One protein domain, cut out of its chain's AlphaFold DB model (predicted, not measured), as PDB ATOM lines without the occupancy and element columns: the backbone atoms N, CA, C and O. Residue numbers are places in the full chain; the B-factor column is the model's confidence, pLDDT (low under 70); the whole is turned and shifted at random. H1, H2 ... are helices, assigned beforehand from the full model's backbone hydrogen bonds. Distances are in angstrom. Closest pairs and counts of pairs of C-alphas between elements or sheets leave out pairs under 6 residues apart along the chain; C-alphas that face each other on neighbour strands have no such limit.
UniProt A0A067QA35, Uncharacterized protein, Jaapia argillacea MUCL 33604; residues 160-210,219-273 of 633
ATOM      1  N   GLU A 160     -13.108 -53.509 -16.052       92.00
ATOM      2  CA  GLU A 160     -12.408 -52.304 -15.593       92.00
ATOM      3  C   GLU A 160     -10.950 -52.603 -15.184       92.00
ATOM      4  O   GLU A 160     -10.593 -53.701 -14.759       92.00
ATOM      5  N   SER A 161     -10.075 -51.608 -15.339       88.25
ATOM      6  CA  SER A 161      -8.653 -51.665 -14.997       88.25
ATOM      7  C   SER A 161      -8.062 -50.254 -14.881       88.25
ATOM      8  O   SER A 161      -8.667 -49.273 -15.317       88.25
ATOM      9  N   ALA A 162      -6.827 -50.149 -14.386       84.56
ATOM     10  CA  ALA A 162      -6.121 -48.876 -14.216       84.56
ATOM     11  C   ALA A 162      -5.917 -48.043 -15.506       84.56
ATOM     12  O   ALA A 162      -5.581 -46.866 -15.406       84.56
ATOM     13  N   THR A 163      -6.083 -48.623 -16.703       85.12
ATOM     14  CA  THR A 163      -5.923 -47.919 -17.993       85.12
ATOM     15  C   THR A 163      -7.237 -47.633 -18.718       85.12
ATOM     16  O   THR A 163      -7.233 -46.840 -19.657       85.12
ATOM     17  N   ASN A 164      -8.351 -48.256 -18.315       88.81
ATOM     18  CA  ASN A 164      -9.662 -48.088 -18.955       88.81
ATOM     19  C   ASN A 164     -10.820 -47.812 -17.974       88.81
ATOM     20  O   ASN A 164     -11.971 -47.792 -18.409       88.81
ATOM     21  N   GLY A 165     -10.558 -47.609 -16.681       89.12
ATOM     22  CA  GLY A 165     -11.527 -47.067 -15.720       89.12
ATOM     23  C   GLY A 165     -11.827 -45.578 -15.962       89.12
ATOM     24  O   GLY A 165     -11.119 -44.924 -16.732       89.12
ATOM     25  N   PRO A 166     -12.888 -45.015 -15.356       94.75
ATOM     26  CA  PRO A 166     -13.135 -43.580 -15.394       94.75
ATOM     27  C   PRO A 166     -12.119 -42.846 -14.509       94.75
ATOM     28  O   PRO A 166     -11.772 -43.316 -13.426       94.75
ATOM     29  N   SER A 167     -11.659 -41.688 -14.981       95.25
ATOM     30  CA  SER A 167     -10.578 -40.897 -14.372       95.25
ATOM     31  C   SER A 167     -11.031 -39.517 -13.883       95.25
ATOM     32  O   SER A 167     -10.360 -38.886 -13.064       95.25
ATOM     33  N   THR A 168     -12.179 -39.052 -14.376       97.00
ATOM     34  CA  THR A 168     -12.826 -37.793 -14.006       97.00
ATOM     35  C   THR A 168     -14.262 -38.035 -13.526       97.00
ATOM     36  O   THR A 168     -14.882 -39.030 -13.917       97.00
ATOM     37  N   PRO A 169     -14.850 -37.123 -12.730       96.75
ATOM     38  CA  PRO A 169     -16.248 -37.243 -12.316       96.75
ATOM     39  C   PRO A 169     -17.217 -37.225 -13.513       96.75
ATOM     40  O   PRO A 169     -18.273 -37.857 -13.477       96.75
ATOM     41  N   LEU A 170     -16.841 -36.557 -14.611       95.56
ATOM     42  CA  LEU A 170     -17.623 -36.547 -15.847       95.56
ATOM     43  C   LEU A 170     -17.601 -37.910 -16.559       95.56
ATOM     44  O   LEU A 170     -18.638 -38.314 -17.086       95.56
ATOM     45  N   ASP A 171     -16.477 -38.639 -16.525       95.81
ATOM     46  CA  ASP A 171     -16.379 -40.008 -17.057       95.81
ATOM     47  C   ASP A 171     -17.325 -40.955 -16.302       95.81
ATOM     48  O   ASP A 171     -18.018 -41.766 -16.916       95.81
ATOM     49  N   VAL A 172     -17.373 -40.838 -14.968       96.56
ATOM     50  CA  VAL A 172     -18.252 -41.639 -14.099       96.56
ATOM     51  C   VAL A 172     -19.720 -41.403 -14.468       96.56
ATOM     52  O   VAL A 172     -20.445 -42.354 -14.764       96.56
ATOM     53  N   LEU A 173     -20.145 -40.138 -14.555       94.25
ATOM     54  CA  LEU A 173     -21.513 -39.791 -14.958       94.25
ATOM     55  C   LEU A 173     -21.816 -40.172 -16.418       94.25
ATOM     56  O   LEU A 173     -22.958 -40.484 -16.746       94.25
ATOM     57  N   ALA A 174     -20.825 -40.169 -17.315       94.44
ATOM     58  CA  ALA A 174     -21.007 -40.618 -18.695       94.44
ATOM     59  C   ALA A 174     -21.279 -42.131 -18.786       94.44
ATOM     60  O   ALA A 174     -22.119 -42.537 -19.589       94.44
ATOM     61  N   ARG A 175     -20.637 -42.945 -17.936       94.44
ATOM     62  CA  ARG A 175     -20.906 -44.389 -17.805       94.44
ATOM     63  C   ARG A 175     -22.269 -44.670 -17.187       94.44
ATOM     64  O   ARG A 175     -23.036 -45.465 -17.725       94.44
ATOM     65  N   ALA A 176     -22.614 -43.960 -16.118       92.62
ATOM     66  CA  ALA A 176     -23.924 -44.101 -15.494       92.62
ATOM     67  C   ALA A 176     -25.059 -43.776 -16.488       92.62
ATOM     68  O   ALA A 176     -25.993 -44.562 -16.656       92.62
ATOM     69  N   ARG A 177     -24.916 -42.686 -17.263       91.25
ATOM     70  CA  ARG A 177     -25.846 -42.319 -18.349       91.25
ATOM     71  C   ARG A 177     -25.861 -43.286 -19.539       91.25
ATOM     72  O   ARG A 177     -26.844 -43.283 -20.274       91.25
ATOM     73  N   SER A 178     -24.829 -44.108 -19.747       92.56
ATOM     74  CA  SER A 178     -24.843 -45.182 -20.757       92.56
ATOM     75  C   SER A 178     -25.400 -46.513 -20.228       92.56
ATOM     76  O   SER A 178     -25.382 -47.515 -20.943       92.56
ATOM     77  N   GLY A 179     -25.934 -46.529 -18.999       89.25
ATOM     78  CA  GLY A 179     -26.543 -47.703 -18.368       89.25
ATOM     79  C   GLY A 179     -25.558 -48.606 -17.620       89.25
ATOM     80  O   GLY A 179     -25.960 -49.656 -17.117       89.25
ATOM     81  N   GLN A 180     -24.284 -48.217 -17.513       90.06
ATOM     82  CA  GLN A 180     -23.301 -48.917 -16.688       90.06
ATOM     83  C   GLN A 180     -23.515 -48.519 -15.222       90.06
ATOM     84  O   GLN A 180     -23.009 -47.495 -14.768       90.06
ATOM     85  N   LEU A 181     -24.318 -49.313 -14.505       89.06
ATOM     86  CA  LEU A 181     -24.646 -49.112 -13.091       89.06
ATOM     87  C   LEU A 181     -24.306 -50.370 -12.261       89.06
ATOM     88  O   LEU A 181     -24.970 -51.400 -12.439       89.06
ATOM     89  N   PRO A 182     -23.328 -50.304 -11.338       93.06
ATOM     90  CA  PRO A 182     -22.490 -49.139 -11.035       93.06
ATOM     91  C   PRO A 182     -21.481 -48.802 -12.159       93.06
ATOM     92  O   PRO A 182     -21.069 -49.694 -12.902       93.06
ATOM     93  N   PRO A 183     -21.058 -47.529 -12.292       94.75
ATOM     94  CA  PRO A 183     -20.181 -47.068 -13.377       94.75
ATOM     95  C   PRO A 183     -18.690 -47.391 -13.181       94.75
ATOM     96  O   PRO A 183     -17.904 -47.275 -14.124       94.75
ATOM     97  N   THR A 184     -18.287 -47.725 -11.954       96.38
ATOM     98  CA  THR A 184     -16.907 -48.001 -11.521       96.38
ATOM     99  C   THR A 184     -16.928 -48.639 -10.127       96.38
ATOM    100  O   THR A 184     -17.975 -48.644  -9.474       96.38
ATOM    101  N   SER A 185     -15.810 -49.182  -9.640       96.19
ATOM    102  CA  SER A 185     -15.741 -49.676  -8.259       96.19
ATOM    103  C   SER A 185     -15.893 -48.531  -7.243       96.19
ATOM    104  O   SER A 185     -15.482 -47.398  -7.498       96.19
ATOM    105  N   LEU A 186     -16.440 -48.812  -6.052       97.00
ATOM    106  CA  LEU A 186     -16.583 -47.791  -5.000       97.00
ATOM    107  C   LEU A 186     -15.215 -47.213  -4.576       97.00
ATOM    108  O   LEU A 186     -15.102 -46.028  -4.269       97.00
ATOM    109  N   ILE A 187     -14.160 -48.034  -4.641       97.50
ATOM    110  CA  ILE A 187     -12.774 -47.616  -4.399       97.50
ATOM    111  C   ILE A 187     -12.318 -46.588  -5.438       97.50
ATOM    112  O   ILE A 187     -11.831 -45.523  -5.052       97.50
ATOM    113  N   ASN A 188     -12.501 -46.872  -6.734       97.75
ATOM    114  CA  ASN A 188     -12.090 -45.955  -7.795       97.75
ATOM    115  C   ASN A 188     -12.969 -44.694  -7.847       97.75
ATOM    116  O   ASN A 188     -12.441 -43.614  -8.094       97.75
ATOM    117  N   LEU A 189     -14.266 -44.781  -7.523       98.06
ATOM    118  CA  LEU A 189     -15.108 -43.593  -7.351       98.06
ATOM    119  C   LEU A 189     -14.512 -42.637  -6.308       98.06
ATOM    120  O   LEU A 189     -14.277 -41.470  -6.606       98.06
ATOM    121  N   ILE A 190     -14.217 -43.128  -5.102       98.44
ATOM    122  CA  ILE A 190     -13.660 -42.295  -4.025       98.44
ATOM    123  C   ILE A 190     -12.279 -41.738  -4.411       98.44
ATOM    124  O   ILE A 190     -11.988 -40.577  -4.125       98.44
ATOM    125  N   PHE A 191     -11.461 -42.509  -5.137       97.00
ATOM    126  CA  PHE A 191     -10.199 -42.031  -5.708       97.00
ATOM    127  C   PHE A 191     -10.409 -40.904  -6.741       97.00
ATOM    128  O   PHE A 191      -9.691 -39.905  -6.714       97.00
ATOM    129  N   VAL A 192     -11.416 -40.998  -7.616       97.81
ATOM    130  CA  VAL A 192     -11.782 -39.927  -8.561       97.81
ATOM    131  C   VAL A 192     -12.286 -38.681  -7.822       97.81
ATOM    132  O   VAL A 192     -11.800 -37.587  -8.102       97.81
ATOM    133  N   LEU A 193     -13.182 -38.816  -6.838       98.12
ATOM    134  CA  LEU A 193     -13.653 -37.679  -6.028       98.12
ATOM    135  C   LEU A 193     -12.490 -36.983  -5.300       98.12
ATOM    136  O   LEU A 193     -12.388 -35.757  -5.319       98.12
ATOM    137  N   SER A 194     -11.568 -37.774  -4.743       97.06
ATOM    138  CA  SER A 194     -10.340 -37.314  -4.089       97.06
ATOM    139  C   SER A 194      -9.423 -36.536  -5.041       97.06
ATOM    140  O   SER A 194      -9.022 -35.417  -4.734       97.06
ATOM    141  N   ASN A 195      -9.103 -37.078  -6.221       96.38
ATOM    142  CA  ASN A 195      -8.211 -36.405  -7.177       96.38
ATOM    143  C   ASN A 195      -8.809 -35.113  -7.765       96.38
ATOM    144  O   ASN A 195      -8.064 -34.225  -8.178       96.38
ATOM    145  N   HIS A 196     -10.139 -34.989  -7.789       97.19
ATOM    146  CA  HIS A 196     -10.862 -33.821  -8.305       97.19
ATOM    147  C   HIS A 196     -11.451 -32.945  -7.182       97.19
ATOM    148  O   HIS A 196     -12.438 -32.241  -7.403       97.19
ATOM    149  N   SER A 197     -10.833 -32.958  -5.991       95.44
ATOM    150  CA  SER A 197     -11.363 -32.378  -4.743       95.44
ATOM    151  C   SER A 197     -11.958 -30.969  -4.871       95.44
ATOM    152  O   SER A 197     -13.067 -30.720  -4.394       95.44
ATOM    153  N   LEU A 198     -11.257 -30.050  -5.548       93.50
ATOM    154  CA  LEU A 198     -11.702 -28.662  -5.738       93.50
ATOM    155  C   LEU A 198     -12.928 -28.554  -6.661       93.50
ATOM    156  O   LEU A 198     -13.810 -27.731  -6.428       93.50
ATOM    157  N   THR A 199     -13.002 -29.394  -7.697       95.00
ATOM    158  CA  THR A 199     -14.150 -29.456  -8.613       95.00
ATOM    159  C   THR A 199     -15.377 -30.000  -7.886       95.00
ATOM    160  O   THR A 199     -16.437 -29.388  -7.943       95.00
ATOM    161  N   ILE A 200     -15.217 -31.101  -7.141       96.75
ATOM    162  CA  ILE A 200     -16.289 -31.693  -6.327       96.75
ATOM    163  C   ILE A 200     -16.785 -30.706  -5.264       96.75
ATOM    164  O   ILE A 200     -17.993 -30.562  -5.088       96.75
ATOM    165  N   GLY A 201     -15.864 -29.980  -4.625       94.75
ATOM    166  CA  GLY A 201     -16.160 -28.871  -3.721       94.75
ATOM    167  C   GLY A 201     -17.079 -27.825  -4.345       94.75
ATOM    168  O   GLY A 201     -18.214 -27.647  -3.911       94.75
ATOM    169  N   ARG A 202     -16.611 -27.196  -5.429       93.12
ATOM    170  CA  ARG A 202     -17.338 -26.160  -6.182       93.12
ATOM    171  C   ARG A 202     -18.712 -26.611  -6.659       93.12
ATOM    172  O   ARG A 202     -19.699 -25.901  -6.453       93.12
ATOM    173  N   THR A 203     -18.781 -27.776  -7.301       95.00
ATOM    174  CA  THR A 203     -20.034 -28.286  -7.861       95.00
ATOM    175  C   THR A 203     -21.015 -28.629  -6.747       95.00
ATOM    176  O   THR A 203     -22.107 -28.069  -6.732       95.00
ATOM    177  N   HIS A 204     -20.622 -29.447  -5.769       96.19
ATOM    178  CA  HIS A 204     -21.583 -30.101  -4.878       96.19
ATOM    179  C   HIS A 204     -21.657 -29.536  -3.463       96.19
ATOM    180  O   HIS A 204     -22.747 -29.508  -2.903       96.19
ATOM    181  N   LEU A 205     -20.557 -29.074  -2.864       95.19
ATOM    182  CA  LEU A 205     -20.625 -28.627  -1.474       95.19
ATOM    183  C   LEU A 205     -21.385 -27.286  -1.372       95.19
ATOM    184  O   LEU A 205     -21.255 -26.428  -2.260       95.19
ATOM    185  N   PRO A 206     -22.187 -27.078  -0.311       91.00
ATOM    186  CA  PRO A 206     -22.750 -25.771   0.002       91.00
ATOM    187  C   PRO A 206     -21.632 -24.782   0.364       91.00
ATOM    188  O   PRO A 206     -20.672 -25.177   1.047       91.00
ATOM    189  N   PRO A 207     -21.742 -23.500  -0.033       81.50
ATOM    190  CA  PRO A 207     -20.803 -22.470   0.404       81.50
ATOM    191  C   PRO A 207     -20.763 -22.373   1.937       81.50
ATOM    192  O   PRO A 207     -21.705 -22.768   2.628       81.50
ATOM    193  N   GLY A 208     -19.652 -21.865   2.473       74.06
ATOM    194  CA  GLY A 208     -19.587 -21.485   3.885       74.06
ATOM    195  C   GLY A 208     -20.522 -20.311   4.202       74.06
ATOM    196  O   GLY A 208     -20.991 -19.637   3.276       74.06
ATOM    197  N   PRO A 209     -20.789 -20.035   5.491       67.81
ATOM    198  CA  PRO A 209     -21.410 -18.774   5.877       67.81
ATOM    199  C   PRO A 209     -20.550 -17.596   5.374       67.81
ATOM    200  O   PRO A 209     -19.319 -17.691   5.414       67.81
ATOM    201  N   PRO A 210     -21.157 -16.487   4.911       57.12
ATOM    202  CA  PRO A 210     -20.426 -15.308   4.447       57.12
ATOM    203  C   PRO A 210     -19.846 -14.530   5.640       57.12
ATOM    204  O   PRO A 210     -20.390 -13.517   6.070       57.12
ATOM    205  N   ASP A 219     -13.562 -27.845  -0.316       92.31
ATOM    206  CA  ASP A 219     -13.154 -28.912  -1.233       92.31
ATOM    207  C   ASP A 219     -13.505 -30.292  -0.651       92.31
ATOM    208  O   ASP A 219     -13.744 -30.408   0.549       92.31
ATOM    209  N   PHE A 220     -13.530 -31.356  -1.460       96.06
ATOM    210  CA  PHE A 220     -13.849 -32.718  -0.987       96.06
ATOM    211  C   PHE A 220     -13.003 -33.153   0.225       96.06
ATOM    212  O   PHE A 220     -13.522 -33.767   1.156       96.06
ATOM    213  N   HIS A 221     -11.719 -32.786   0.271       95.19
ATOM    214  CA  HIS A 221     -10.855 -33.082   1.418       95.19
ATOM    215  C   HIS A 221     -11.258 -32.359   2.709       95.19
ATOM    216  O   HIS A 221     -10.922 -32.846   3.785       95.19
ATOM    217  N   THR A 222     -12.017 -31.259   2.644       92.44
ATOM    218  CA  THR A 222     -12.583 -30.597   3.835       92.44
ATOM    219  C   THR A 222     -13.514 -31.533   4.618       92.44
ATOM    220  O   THR A 222     -13.632 -31.397   5.831       92.44
ATOM    221  N   LEU A 223     -14.096 -32.555   3.974       95.56
ATOM    222  CA  LEU A 223     -14.854 -33.599   4.671       95.56
ATOM    223  C   LEU A 223     -13.965 -34.474   5.578       95.56
ATOM    224  O   LEU A 223     -14.443 -34.940   6.602       95.56
ATOM    225  N   PHE A 224     -12.681 -34.663   5.243       96.12
ATOM    226  CA  PHE A 224     -11.756 -35.618   5.888       96.12
ATOM    227  C   PHE A 224     -10.626 -34.973   6.713       96.12
ATOM    228  O   PHE A 224      -9.738 -35.671   7.211       96.12
ATOM    229  N   LEU A 225     -10.622 -33.647   6.833       92.69
ATOM    230  CA  LEU A 225      -9.659 -32.876   7.620       92.69
ATOM    231  C   LEU A 225     -10.310 -32.379   8.923       92.69
ATOM    232  O   LEU A 225     -11.531 -32.201   8.949       92.69
ATOM    233  N   PRO A 226      -9.526 -32.119   9.988       89.94
ATOM    234  CA  PRO A 226     -10.012 -31.382  11.151       89.94
ATOM    235  C   PRO A 226     -10.638 -30.049  10.719       89.94
ATOM    236  O   PRO A 226     -10.052 -29.316   9.920       89.94
ATOM    237  N   SER A 227     -11.842 -29.766  11.208       86.06
ATOM    238  CA  SER A 227     -12.638 -28.587  10.847       86.06
ATOM    239  C   SER A 227     -13.657 -28.283  11.948       86.06
ATOM    240  O   SER A 227     -13.882 -29.125  12.815       86.06
ATOM    241  N   SER A 228     -14.307 -27.119  11.886       87.44
ATOM    242  CA  SER A 228     -15.468 -26.786  12.724       87.44
ATOM    243  C   SER A 228     -16.721 -27.603  12.393       87.44
ATOM    244  O   SER A 228     -17.702 -27.515  13.116       87.44
ATOM    245  N   LEU A 229     -16.733 -28.375  11.302       91.25
ATOM    246  CA  LEU A 229     -17.935 -29.021  10.781       91.25
ATOM    247  C   LEU A 229     -18.203 -30.359  11.473       91.25
ATOM    248  O   LEU A 229     -17.345 -31.244  11.500       91.25
ATOM    249  N   SER A 230     -19.434 -30.541  11.941       94.75
ATOM    250  CA  SER A 230     -19.909 -31.778  12.570       94.75
ATOM    251  C   SER A 230     -19.653 -33.011  11.698       94.75
ATOM    252  O   SER A 230     -19.912 -33.021  10.487       94.75
ATOM    253  N   SER A 231     -19.160 -34.082  12.313       96.19
ATOM    254  CA  SER A 231     -18.846 -35.346  11.638       96.19
ATOM    255  C   SER A 231     -20.079 -35.967  10.985       96.19
ATOM    256  O   SER A 231     -19.978 -36.467   9.866       96.19
ATOM    257  N   HIS A 232     -21.258 -35.837  11.604       96.06
ATOM    258  CA  HIS A 232     -22.533 -36.282  11.031       96.06
ATOM    259  C   HIS A 232     -22.859 -35.589   9.693       96.06
ATOM    260  O   HIS A 232     -23.150 -36.255   8.697       96.06
ATOM    261  N   SER A 233     -22.772 -34.252   9.622       96.19
ATOM    262  CA  SER A 233     -23.099 -33.517   8.385       96.19
ATOM    263  C   SER A 233     -22.087 -33.786   7.263       96.19
ATOM    264  O   SER A 233     -22.466 -33.947   6.094       96.19
ATOM    265  N   ARG A 234     -20.803 -33.934   7.619       97.44
ATOM    266  CA  ARG A 234     -19.735 -34.342   6.695       97.44
ATOM    267  C   ARG A 234     -19.932 -35.770   6.180       97.44
ATOM    268  O   ARG A 234     -19.833 -35.986   4.972       97.44
ATOM    269  N   ALA A 235     -20.279 -36.719   7.051       98.38
ATOM    270  CA  ALA A 235     -20.572 -38.105   6.686       98.38
ATOM    271  C   ALA A 235     -21.788 -38.202   5.752       98.38
ATOM    272  O   ALA A 235     -21.700 -38.824   4.693       98.38
ATOM    273  N   ARG A 236     -22.892 -37.514   6.075       98.31
ATOM    274  CA  ARG A 236     -24.089 -37.439   5.220       98.31
ATOM    275  C   ARG A 236     -23.766 -36.872   3.834       98.31
ATOM    276  O   ARG A 236     -24.207 -37.429   2.832       98.31
ATOM    277  N   SER A 237     -22.949 -35.820   3.764       98.19
ATOM    278  CA  SER A 237     -22.521 -35.210   2.497       98.19
ATOM    279  C   SER A 237     -21.594 -36.119   1.679       98.19
ATOM    280  O   SER A 237     -21.737 -36.210   0.460       98.19
ATOM    281  N   PHE A 238     -20.689 -36.855   2.331       98.69
ATOM    282  CA  PHE A 238     -19.859 -37.876   1.683       98.69
ATOM    283  C   PHE A 238     -20.696 -39.039   1.122       98.69
ATOM    284  O   PHE A 238     -20.490 -39.453  -0.023       98.69
ATOM    285  N   LEU A 239     -21.670 -39.542   1.887       98.62
ATOM    286  CA  LEU A 239     -22.576 -40.608   1.450       98.62
ATOM    287  C   LEU A 239     -23.491 -40.142   0.306       98.62
ATOM    288  O   LEU A 239     -23.663 -40.875  -0.671       98.62
ATOM    289  N   TRP A 240     -23.990 -38.901   0.363       98.06
ATOM    290  CA  TRP A 240     -24.724 -38.262  -0.735       98.06
ATOM    291  C   TRP A 240     -23.886 -38.200  -2.015       98.06
ATOM    292  O   TRP A 240     -24.383 -38.591  -3.073       98.06
ATOM    293  N   LEU A 241     -22.619 -37.773  -1.922       98.00
ATOM    294  CA  LEU A 241     -21.683 -37.710  -3.053       98.00
ATOM    295  C   LEU A 241     -21.431 -39.095  -3.652       98.00
ATOM    296  O   LEU A 241     -21.500 -39.262  -4.870       98.00
ATOM    297  N   CYS A 242     -21.187 -40.096  -2.804       97.94
ATOM    298  CA  CYS A 242     -21.034 -41.472  -3.256       97.94
ATOM    299  C   CYS A 242     -22.296 -41.945  -3.993       97.94
ATOM    300  O   CYS A 242     -22.181 -42.454  -5.101       97.94
ATOM    301  N   HIS A 243     -23.496 -41.729  -3.445       97.31
ATOM    302  CA  HIS A 243     -24.743 -42.151  -4.095       97.31
ATOM    303  C   HIS A 243     -24.990 -41.423  -5.427       97.31
ATOM    304  O   HIS A 243     -25.289 -42.073  -6.429       97.31
ATOM    305  N   HIS A 244     -24.815 -40.096  -5.467       95.94
ATOM    306  CA  HIS A 244     -24.999 -39.269  -6.667       95.94
ATOM    307  C   HIS A 244     -24.195 -39.817  -7.857       95.94
ATOM    308  O   HIS A 244     -24.742 -40.001  -8.944       95.94
ATOM    309  N   TYR A 245     -22.921 -40.152  -7.637       96.56
ATOM    310  CA  TYR A 245     -22.040 -40.666  -8.687       96.56
ATOM    311  C   TYR A 245     -22.119 -42.182  -8.924       96.56
ATOM    312  O   TYR A 245     -21.852 -42.622 -10.041       96.56
ATOM    313  N   TYR A 246     -22.444 -42.991  -7.910       95.81
ATOM    314  CA  TYR A 246     -22.451 -44.459  -8.014       95.81
ATOM    315  C   TYR A 246     -23.764 -45.013  -8.577       95.81
ATOM    316  O   TYR A 246     -23.757 -45.963  -9.358       95.81
ATOM    317  N   GLU A 247     -24.888 -44.411  -8.191       92.62
ATOM    318  CA  GLU A 247     -26.229 -44.852  -8.583       92.62
ATOM    319  C   GLU A 247     -26.803 -44.018  -9.728       92.62
ATOM    320  O   GLU A 247     -27.552 -44.543 -10.547       92.62
ATOM    321  N   SER A 248     -26.468 -42.721  -9.799       80.94
ATOM    322  CA  SER A 248     -27.044 -41.766 -10.762       80.94
ATOM    323  C   SER A 248     -28.586 -41.726 -10.763       80.94
ATOM    324  O   SER A 248     -29.203 -41.312 -11.750       80.94
ATOM    325  N   THR A 249     -29.218 -42.145  -9.665       72.19
ATOM    326  CA  THR A 249     -30.669 -42.121  -9.463       72.19
ATOM    327  C   THR A 249     -31.086 -40.953  -8.576       72.19
ATOM    328  O   THR A 249     -30.370 -40.539  -7.660       72.19
ATOM    329  N   THR A 250     -32.286 -40.439  -8.839       67.81
ATOM    330  CA  THR A 250     -33.017 -39.534  -7.949       67.81
ATOM    331  C   THR A 250     -34.314 -40.217  -7.486       67.81
ATOM    332  O   THR A 250     -34.891 -40.995  -8.253       67.81
ATOM    333  N   PRO A 251     -34.797 -39.959  -6.254       89.50
ATOM    334  CA  PRO A 251     -34.189 -39.118  -5.216       89.50
ATOM    335  C   PRO A 251     -32.918 -39.740  -4.609       89.50
ATOM    336  O   PRO A 251     -32.765 -40.959  -4.577       89.50
ATOM    337  N   ASN A 252     -32.009 -38.897  -4.110       95.00
ATOM    338  CA  ASN A 252     -30.841 -39.351  -3.351       95.00
ATOM    339  C   ASN A 252     -31.266 -39.570  -1.882       95.00
ATOM    340  O   ASN A 252     -31.728 -38.618  -1.255       95.00
ATOM    341  N   PRO A 253     -31.128 -40.778  -1.307       96.00
ATOM    342  CA  PRO A 253     -31.679 -41.100   0.009       96.00
ATOM    343  C   PRO A 253     -30.915 -40.443   1.173       96.00
ATOM    344  O   PRO A 253     -31.376 -40.500   2.309       96.00
ATOM    345  N   PHE A 254     -29.776 -39.792   0.902       97.06
ATOM    346  CA  PHE A 254     -29.035 -38.984   1.875       97.06
ATOM    347  C   PHE A 254     -29.391 -37.487   1.821       97.06
ATOM    348  O   PHE A 254     -28.876 -36.721   2.638       97.06
ATOM    349  N   ALA A 255     -30.247 -37.053   0.885       96.19
ATOM    350  CA  ALA A 255     -30.635 -35.650   0.731       96.19
ATOM    351  C   ALA A 255     -31.339 -35.088   1.979       96.19
ATOM    352  O   ALA A 255     -31.964 -35.812   2.755       96.19
ATOM    353  N   ASP A 256     -31.205 -33.784   2.172       94.94
ATOM    354  CA  ASP A 256     -31.937 -32.935   3.115       94.94
ATOM    355  C   ASP A 256     -32.791 -31.917   2.336       94.94
ATOM    356  O   ASP A 256     -32.763 -31.891   1.106       94.94
ATOM    357  N   ASP A 257     -33.551 -31.072   3.031       95.00
ATOM    358  CA  ASP A 257     -34.416 -30.077   2.383       95.00
ATOM    359  C   ASP A 257     -33.608 -29.140   1.462       95.00
ATOM    360  O   ASP A 257     -33.994 -28.910   0.318       95.00
ATOM    361  N   TYR A 258     -32.416 -28.711   1.896       94.12
ATOM    362  CA  TYR A 258     -31.523 -27.867   1.096       94.12
ATOM    363  C   TYR A 258     -31.095 -28.525  -0.225       94.12
ATOM    364  O   TYR A 258     -31.172 -27.884  -1.268       94.12
ATOM    365  N   SER A 259     -30.665 -29.788  -0.202       94.38
ATOM    366  CA  SER A 259     -30.226 -30.532  -1.397       94.38
ATOM    367  C   SER A 259     -31.376 -31.082  -2.252       94.38
ATOM    368  O   SER A 259     -31.153 -31.467  -3.400       94.38
ATOM    369  N   ASN A 260     -32.608 -31.081  -1.736       93.44
ATOM    370  CA  ASN A 260     -33.817 -31.249  -2.545       93.44
ATOM    371  C   ASN A 260     -34.178 -29.945  -3.285       93.44
ATOM    372  O   ASN A 260     -34.507 -29.995  -4.470       93.44
ATOM    373  N   ASP A 261     -34.061 -28.787  -2.622       94.50
ATOM    374  CA  ASP A 261     -34.320 -27.463  -3.211       94.50
ATOM    375  C   ASP A 261     -33.202 -26.985  -4.160       94.50
ATOM    376  O   ASP A 261     -33.452 -26.201  -5.078       94.50
ATOM    377  N   HIS A 262     -31.968 -27.465  -3.968       92.38
ATOM    378  CA  HIS A 262     -30.788 -27.112  -4.762       92.38
ATOM    379  C   HIS A 262     -30.238 -28.346  -5.500       92.38
ATOM    380  O   HIS A 262     -29.356 -29.035  -4.977       92.38
ATOM    381  N   PRO A 263     -30.711 -28.627  -6.731       89.12
ATOM    382  CA  PRO A 263     -30.159 -29.678  -7.575       89.12
ATOM    383  C   PRO A 263     -28.632 -29.610  -7.688       89.12
ATOM    384  O   PRO A 263     -28.031 -28.536  -7.701       89.12
ATOM    385  N   ASP A 264     -28.017 -30.787  -7.757       91.25
ATOM    386  CA  ASP A 264     -26.569 -31.011  -7.731       91.25
ATOM    387  C   ASP A 264     -25.824 -30.535  -6.465       91.25
ATOM    388  O   ASP A 264     -24.619 -30.772  -6.381       91.25
ATOM    389  N   LYS A 265     -26.480 -29.975  -5.436       94.69
ATOM    390  CA  LYS A 265     -25.847 -29.721  -4.129       94.69
ATOM    391  C   LYS A 265     -26.023 -30.877  -3.147       94.69
ATOM    392  O   LYS A 265     -27.066 -31.518  -3.102       94.69
ATOM    393  N   SER A 266     -24.992 -31.121  -2.338       96.19
ATOM    394  CA  SER A 266     -25.049 -32.027  -1.190       96.19
ATOM    395  C   SER A 266     -25.745 -31.360   0.008       96.19
ATOM    396  O   SER A 266     -25.891 -30.135   0.015       96.19
ATOM    397  N   PRO A 267     -26.131 -32.137   1.038       96.56
ATOM    398  CA  PRO A 267     -26.676 -31.624   2.288       96.56
ATOM    399  C   PRO A 267     -25.849 -30.524   2.953       96.56
ATOM    400  O   PRO A 267     -24.644 -30.391   2.711       96.56
ATOM    401  N   LEU A 268     -26.505 -29.749   3.821       94.38
ATOM    402  CA  LEU A 268     -25.855 -28.685   4.579       94.38
ATOM    403  C   LEU A 268     -24.758 -29.238   5.494       94.38
ATOM    404  O   LEU A 268     -24.986 -30.106   6.334       94.38
ATOM    405  N   LEU A 269     -23.561 -28.672   5.345       93.50
ATOM    406  CA  LEU A 269     -22.444 -28.859   6.262       93.50
ATOM    407  C   LEU A 269     -22.633 -27.913   7.449       93.50
ATOM    408  O   LEU A 269     -22.551 -26.694   7.278       93.50
ATOM    409  N   LEU A 270     -22.912 -28.487   8.618       92.06
ATOM    410  CA  LEU A 270     -23.273 -27.774   9.843       92.06
ATOM    411  C   LEU A 270     -22.073 -27.698  10.784       92.06
ATOM    412  O   LEU A 270     -21.460 -28.729  11.083       92.06
ATOM    413  N   ASP A 271     -21.769 -26.503  11.280       89.56
ATOM    414  CA  ASP A 271     -20.754 -26.295  12.310       89.56
ATOM    415  C   ASP A 271     -21.143 -26.943  13.653       89.56
ATOM    416  O   ASP A 271     -22.319 -27.081  14.000       89.56
ATOM    417  N   VAL A 272     -20.125 -27.357  14.400       84.31
ATOM    418  CA  VAL A 272     -20.198 -27.793  15.794       84.31
ATOM    419  C   VAL A 272     -20.527 -26.586  16.670       84.31
ATOM    420  O   VAL A 272     -19.841 -25.567  16.604       84.31
ATOM    421  N   VAL A 273     -21.560 -26.715  17.504       71.31
ATOM    422  CA  VAL A 273     -21.938 -25.696  18.500       71.31
ATOM    423  C   VAL A 273     -21.218 -25.972  19.824       71.31
ATOM    424  O   VAL A 273     -20.426 -25.155  20.272       71.31
TER     425      VAL A 273
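This is residues 160 to 210 and 219 to 273 of the 633 residues of an uncharacterized protein of Jaapia argillacea MUCL 33604 (UniProt A0A067QA35). One long helix, H5, runs along the length of the body, with H1 and H2 packed on its last residues. H3 and H4 lie to one side of H5, while H6 sits on another side among loops and touches no helix. The printed part has 106 residues, 53 of them in six named helices, H1 to H6 in chain order, with no named strand; the class is all helix. It is compact, with a radius of gyration of the C-alphas of 13.8 A, yet elongated, spanning 45 by 27 by 21 A.

Find C-alpha 169 at (-16.248, -37.243, -12.316); H1 runs from there to residue 177. H2 covers residues 186 to 195, 14.3 A long, H3 residues 197 to 204, and H4 residues 220 to 223. H5 runs 23.5 A from residue 231 to 247, and H6, residues 257 to 261, ends at C-alpha 261, (-34.320, -27.463, -3.211).

H1 and H2 form a helical hairpin and only just touch, with 3 pairs of C-alphas within 8 A, closest at Pro 169 and Val 192, 6.4 A. H1 touches residues 245 to 247 of H5 alone, at a steep tilt of 51 degrees; the closest C-alphas are Leu 173 and Tyr 245, 6.4 A. The helix packing is mostly crossed, the helices standing at steep angles to each other: of the 3 touching pairs among H1, H2 and H5, 0 are at a shallow tilt. H3 touches H4, C-alphas 197 and 220 being closest at 4.5 A. H6 is apart from H5. Every O i to N i+4 pair is within hydrogen-bond range in H1, H2, H3, H5 and H6; H4 is too short for one.

C-alphas 163 and 273, the farthest apart, are 45.6 A apart. Residues 211 to 218 are not printed; C-alphas 210 and 219 are 16.4 A apart. Of the links printed whole, none is long. Residues 209, 210 and 250 have pLDDT under 70.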